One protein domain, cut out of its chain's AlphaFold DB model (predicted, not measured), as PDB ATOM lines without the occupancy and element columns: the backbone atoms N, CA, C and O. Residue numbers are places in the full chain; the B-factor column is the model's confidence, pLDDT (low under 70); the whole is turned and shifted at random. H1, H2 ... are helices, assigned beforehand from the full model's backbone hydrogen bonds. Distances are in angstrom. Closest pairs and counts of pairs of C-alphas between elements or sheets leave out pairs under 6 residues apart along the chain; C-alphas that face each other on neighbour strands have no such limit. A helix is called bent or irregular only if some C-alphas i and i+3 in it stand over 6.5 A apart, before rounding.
ATOM      1  N   PRO A   5     169.712 261.836 225.289       95.25
ATOM      2  CA  PRO A   5     171.107 261.412 225.432       95.25
ATOM      3  C   PRO A   5     172.102 262.439 224.880       95.25
ATOM      4  O   PRO A   5     173.061 262.784 225.562       95.25
ATOM      5  N   GLU A   6     171.812 263.001 223.706       95.44
ATOM      6  CA  GLU A   6     172.669 263.968 223.015       95.44
ATOM      7  C   GLU A   6     172.822 265.267 223.824       95.44
ATOM      8  O   GLU A   6     173.915 265.825 223.924       95.44
ATOM      9  N   ALA A   7     171.741 265.729 224.463       96.44
ATOM     10  CA  ALA A   7     171.783 266.889 225.351       96.44
ATOM     11  C   ALA A   7     172.599 266.626 226.631       96.44
ATOM     12  O   ALA A   7     173.314 267.512 227.099       96.44
ATOM     13  N   VAL A   8     172.506 265.417 227.203       96.62
ATOM     14  CA  VAL A   8     173.271 265.044 228.405       96.62
ATOM     15  C   VAL A   8     174.758 264.927 228.089       96.62
ATOM     16  O   VAL A   8     175.564 265.444 228.855       96.62
ATOM     17  N   GLU A   9     175.131 264.314 226.968       96.44
ATOM     18  CA  GLU A   9     176.533 264.176 226.548       96.44
ATOM     19  C   GLU A   9     177.199 265.532 226.278       96.44
ATOM     20  O   GLU A   9     178.365 265.722 226.627       96.44
ATOM     21  N   ALA A  10     176.451 266.500 225.732       97.38
ATOM     22  CA  ALA A  10     176.953 267.847 225.465       97.38
ATOM     23  C   ALA A  10     177.328 268.628 226.741       97.38
ATOM     24  O   ALA A  10     178.265 269.423 226.721       97.38
ATOM     25  N   VAL A  11     176.605 268.414 227.848       98.06
ATOM     26  CA  VAL A  11     176.803 269.148 229.115       98.06
ATOM     27  C   VAL A  11     177.613 268.336 230.132       98.06
ATOM     28  O   VAL A  11     178.421 268.889 230.879       98.06
ATOM     29  N   PHE A  12     177.426 267.017 230.159       97.69
ATOM     30  CA  PHE A  12     178.019 266.092 231.123       97.69
ATOM     31  C   PHE A  12     178.731 264.927 230.407       97.69
ATOM     32  O   PHE A  12     178.289 263.779 230.494       97.69
ATOM     33  N   PRO A  13     179.881 265.170 229.752       95.62
ATOM     34  CA  PRO A  13     180.521 264.208 228.843       95.62
ATOM     35  C   PRO A  13     181.065 262.940 229.519       95.62
ATOM     36  O   PRO A  13     181.401 261.970 228.848       95.62
ATOM     37  N   LYS A  14     181.187 262.933 230.852       97.31
ATOM     38  CA  LYS A  14     181.626 261.762 231.633       97.31
ATOM     39  C   LYS A  14     180.458 260.936 232.181       97.31
ATOM     40  O   LYS A  14     180.688 259.899 232.800       97.31
ATOM     41  N   THR A  15     179.221 261.399 232.006       97.06
ATOM     42  CA  THR A  15     178.033 260.717 232.519       97.06
ATOM     43  C   THR A  15     177.642 259.584 231.590       97.06
ATOM     44  O   THR A  15     177.476 259.769 230.388       97.06
ATOM     45  N   ARG A  16     177.417 258.400 232.159       95.06
ATOM     46  CA  ARG A  16     176.817 257.289 231.424       95.06
ATOM     47  C   ARG A  16     175.305 257.477 231.365       95.06
ATOM     48  O   ARG A  16     174.633 257.411 232.392       95.06
ATOM     49  N   VAL A  17     174.766 257.660 230.166       93.69
ATOM     50  CA  VAL A  17     173.315 257.687 229.953       93.69
ATOM     51  C   VAL A  17     172.779 256.253 229.956       93.69
ATOM     52  O   VAL A  17     173.264 255.394 229.223       93.69
ATOM     53  N   GLN A  18     171.772 255.986 230.788       94.31
ATOM     54  CA  GLN A  18     171.069 254.703 230.845       94.31
ATOM     55  C   GLN A  18     169.585 254.910 230.534       94.31
ATOM     56  O   GLN A  18     168.966 255.874 230.988       94.31
ATOM     57  N   LEU A  19     168.986 253.973 229.798       93.25
ATOM     58  CA  LEU A  19     167.535 253.901 229.687       93.25
ATOM     59  C   LEU A  19     166.925 253.476 231.025       93.25
ATOM     60  O   LEU A  19     167.363 252.523 231.665       93.25
ATOM     61  N   CYS A  20     165.884 254.190 231.446       94.25
ATOM     62  CA  CYS A  20     165.193 253.880 232.687       94.25
ATOM     63  C   CYS A  20     164.498 252.514 232.583       94.25
ATOM     64  O   CYS A  20     163.511 252.370 231.855       94.25
ATOM     65  N   VAL A  21     164.978 251.543 233.362       93.69
ATOM     66  CA  VAL A  21     164.440 250.174 233.394       93.69
ATOM     67  C   VAL A  21     162.942 250.148 233.718       93.69
ATOM     68  O   VAL A  21     162.193 249.392 233.114       93.69
ATOM     69  N   VAL A  22     162.452 251.054 234.572       95.44
ATOM     70  CA  VAL A  22     161.018 251.162 234.896       95.44
ATOM     71  C   VAL A  22     160.188 251.518 233.662       95.44
ATOM     72  O   VAL A  22     159.130 250.928 233.436       95.44
ATOM     73  N   HIS A  23     160.654 252.463 232.842       95.88
ATOM     74  CA  HIS A  23     159.970 252.817 231.598       95.88
ATOM     75  C   HIS A  23     160.042 251.684 230.572       95.88
ATOM     76  O   HIS A  23     159.062 251.452 229.865       95.88
ATOM     77  N   GLN A  24     161.161 250.958 230.515       94.19
ATOM     78  CA  GLN A  24     161.309 249.790 229.649       94.19
ATOM     79  C   GLN A  24     160.319 248.683 230.033       94.19
ATOM     80  O   GLN A  24     159.552 248.248 229.180       94.19
ATOM     81  N   ILE A  25     160.260 248.309 231.317       94.88
ATOM     82  CA  ILE A  25     159.316 247.313 231.841       94.88
ATOM     83  C   ILE A  25     157.876 247.739 231.535       94.88
ATOM     84  O   ILE A  25     157.129 246.993 230.909       94.88
ATOM     85  N   ARG A  26     157.482 248.968 231.895       95.06
ATOM     86  CA  ARG A  26     156.121 249.474 231.641       95.06
ATOM     87  C   ARG A  26     155.750 249.465 230.157       95.06
ATOM     88  O   ARG A  26     154.620 249.121 229.824       95.06
ATOM     89  N   SER A  27     156.687 249.828 229.281       95.81
ATOM     90  CA  SER A  27     156.484 249.784 227.831       95.81
ATOM     91  C   SER A  27     156.259 248.352 227.340       95.81
ATOM     92  O   SER A  27     155.322 248.117 226.585       95.81
ATOM     93  N   SER A  28     157.055 247.385 227.804       94.81
ATOM     94  CA  SER A  28     156.906 245.971 227.436       94.81
ATOM     95  C   SER A  28     155.578 245.373 227.913       94.81
ATOM     96  O   SER A  28     154.918 244.657 227.161       94.81
ATOM     97  N   MET A  29     155.124 245.732 229.119       96.38
ATOM     98  CA  MET A  29     153.881 245.218 229.713       96.38
ATOM     99  C   MET A  29     152.603 245.630 228.964       96.38
ATOM    100  O   MET A  29     151.547 245.048 229.211       96.38
ATOM    101  N   ARG A  30     152.667 246.595 228.033       96.69
ATOM    102  CA  ARG A  30     151.510 246.992 227.205       96.69
ATOM    103  C   ARG A  30     151.032 245.891 226.256       96.69
ATOM    104  O   ARG A  30     149.905 245.956 225.783       96.69
ATOM    105  N   TYR A  31     151.896 244.923 225.956       96.69
ATOM    106  CA  TYR A  31     151.600 243.811 225.050       96.69
ATOM    107  C   TYR A  31     151.174 242.537 225.785       96.69
ATOM    108  O   TYR A  31     150.865 241.536 225.146       96.69
ATOM    109  N   VAL A  32     151.170 242.566 227.119       97.19
ATOM    110  CA  VAL A  32     150.831 241.418 227.957       97.19
ATOM    111  C   VAL A  32     149.360 241.531 228.370       97.19
ATOM    112  O   VAL A  32     148.983 242.552 228.960       97.19
ATOM    113  N   PRO A  33     148.516 240.518 228.092       97.94
ATOM    114  CA  PRO A  33     147.143 240.480 228.589       97.94
ATOM    115  C   PRO A  33     147.102 240.584 230.118       97.94
ATOM    116  O   PRO A  33     147.946 240.004 230.796       97.94
ATOM    117  N   ASP A  34     146.099 241.267 230.681       96.88
ATOM    118  CA  ASP A  34     146.018 241.521 232.132       96.88
ATOM    119  C   ASP A  34     146.135 240.256 232.992       96.88
ATOM    120  O   ASP A  34     146.826 240.265 234.012       96.88
ATOM    121  N   ARG A  35     145.526 239.152 232.541       97.75
ATOM    122  CA  ARG A  35     145.580 237.842 233.210       97.75
ATOM    123  C   ARG A  35     147.002 237.278 233.352       97.75
ATOM    124  O   ARG A  35     147.268 236.562 234.309       97.75
ATOM    125  N   ASP A  36     147.902 237.634 232.435       98.06
ATOM    126  CA  ASP A  36     149.258 237.084 232.337       98.06
ATOM    127  C   ASP A  36     150.305 238.033 232.954       98.06
ATOM    128  O   ASP A  36     151.449 237.644 233.186       98.06
ATOM    129  N   LYS A  37     149.922 239.278 233.287       96.62
ATOM    130  CA  LYS A  37     150.858 240.307 233.772       96.62
ATOM    131  C   LYS A  37     151.627 239.892 235.020       96.62
ATOM    132  O   LYS A  37     152.802 240.221 235.142       96.62
ATOM    133  N   LYS A  38     150.975 239.197 235.956       96.50
ATOM    134  CA  LYS A  38     151.617 238.773 237.206       96.50
ATOM    135  C   LYS A  38     152.721 237.745 236.948       96.50
ATOM    136  O   LYS A  38     153.827 237.938 237.437       96.50
ATOM    137  N   ALA A  39     152.427 236.719 236.148       97.50
ATOM    138  CA  ALA A  39     153.389 235.677 235.796       97.50
ATOM    139  C   ALA A  39     154.601 236.269 235.060       97.50
ATOM    140  O   ALA A  39     155.737 236.068 235.473       97.50
ATOM    141  N   VAL A  40     154.360 237.121 234.055       96.12
ATOM    142  CA  VAL A  40     155.445 237.776 233.302       96.12
ATOM    143  C   VAL A  40     156.331 238.650 234.200       96.12
ATOM    144  O   VAL A  40     157.545 238.682 234.026       96.12
ATOM    145  N   MET A  41     155.759 239.355 235.182       95.12
ATOM    146  CA  MET A  41     156.545 240.175 236.113       95.12
ATOM    147  C   MET A  41     157.401 239.345 237.078       95.12
ATOM    148  O   MET A  41     158.486 239.792 237.451       95.12
ATOM    149  N   GLU A  42     156.927 238.169 237.494       96.25
ATOM    150  CA  GLU A  42     157.715 237.230 238.301       96.25
ATOM    151  C   GLU A  42     158.921 236.715 237.501       96.25
ATOM    152  O   GLU A  42     160.046 236.782 238.001       96.25
ATOM    153  N   ASP A  43     158.708 236.344 236.234       95.12
ATOM    154  CA  ASP A  43     159.761 235.883 235.317       95.12
ATOM    155  C   ASP A  43     160.755 236.989 234.918       95.12
ATOM    156  O   ASP A  43     161.915 236.706 234.623       95.12
ATOM    157  N   MET A  44     160.331 238.258 234.919       92.31
ATOM    158  CA  MET A  44     161.203 239.405 234.625       92.31
ATOM    159  C   MET A  44     162.099 239.817 235.798       92.31
ATOM    160  O   MET A  44     163.117 240.460 235.576       92.31
ATOM    161  N   LYS A  45     161.736 239.493 237.044       90.69
ATOM    162  CA  LYS A  45     162.478 239.912 238.244       90.69
ATOM    163  C   LYS A  45     163.938 239.418 238.346       90.69
ATOM    164  O   LYS A  45     164.735 240.162 238.918       90.69
ATOM    165  N   PRO A  46     164.313 238.202 237.897       91.06
ATOM    166  CA  PRO A  46     165.704 237.741 237.941       91.06
ATOM    167  C   PRO A  46     166.603 238.325 236.836       91.06
ATOM    168  O   PRO A  46     167.801 238.046 236.851       91.06
TER     169      PRO A  46
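AT A GLANCE: This is residues 5 to 46 of the 47 residues of the protein "IS256 family transposase" of Elizabethkingia argenteiflava (UniProt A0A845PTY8). A short helix, H1, at one end of a long rod is joined by a stretched-out link, residues 12 to 20, to two longer helices at the other end, H2 and H3, where H3 folds back to make a loose V with H2. H1 has no contact with the other two helices. The printed part has 42 residues, with three named helices in the order H1, H2, H3 and no named strand, and its class is all helix. The whole is extended, with a radius of gyration of the C-alphas of 15.3 A, and spans 44 by 20 by 8 A.

IN THESE COORDINATES: H1 takes residues 5 to 11, from C-alpha 5 at (171.107, 261.412, 225.432), and is 10.3 A long from first to last C-alpha. H2 takes residues 21 to 31, begins with C-alpha 21 at (164.440, 250.174, 233.394) and is 16.6 A long. It is neither bent nor irregular, but only just: C-alphas 28 and 31 are 6.2 A apart. H3 takes residues 34 to 44, is 15.5 A long and ends with C-alpha 44 at (161.203, 239.405, 234.625). It is irregular: C-alphas 35 and 38 are 7.3 A apart.

HOW THE PARTS SIT: H1 is apart from H2 and from H3. H2 and H3 are close but not clearly touching, with the C-alphas of Met 29 and Lys 37 the closest, at 7.1 A. They run opposite ways at a steep tilt of 38 degrees, only just beyond shallow. In H1 every O i to N i+4 pair is within hydrogen-bond range; in H2 and in H3, 5 of 7 are.

THE WHOLE: The two C-alphas farthest apart, those of Val 11 and Arg 35, are 44.4 A from each other. The link from H1 to H2 has 9 residues and is short; that from H2 to H3 has 2 and is tight. The printed part has no cut. Its mean pLDDT is 95.7, and no printed residue is under 70.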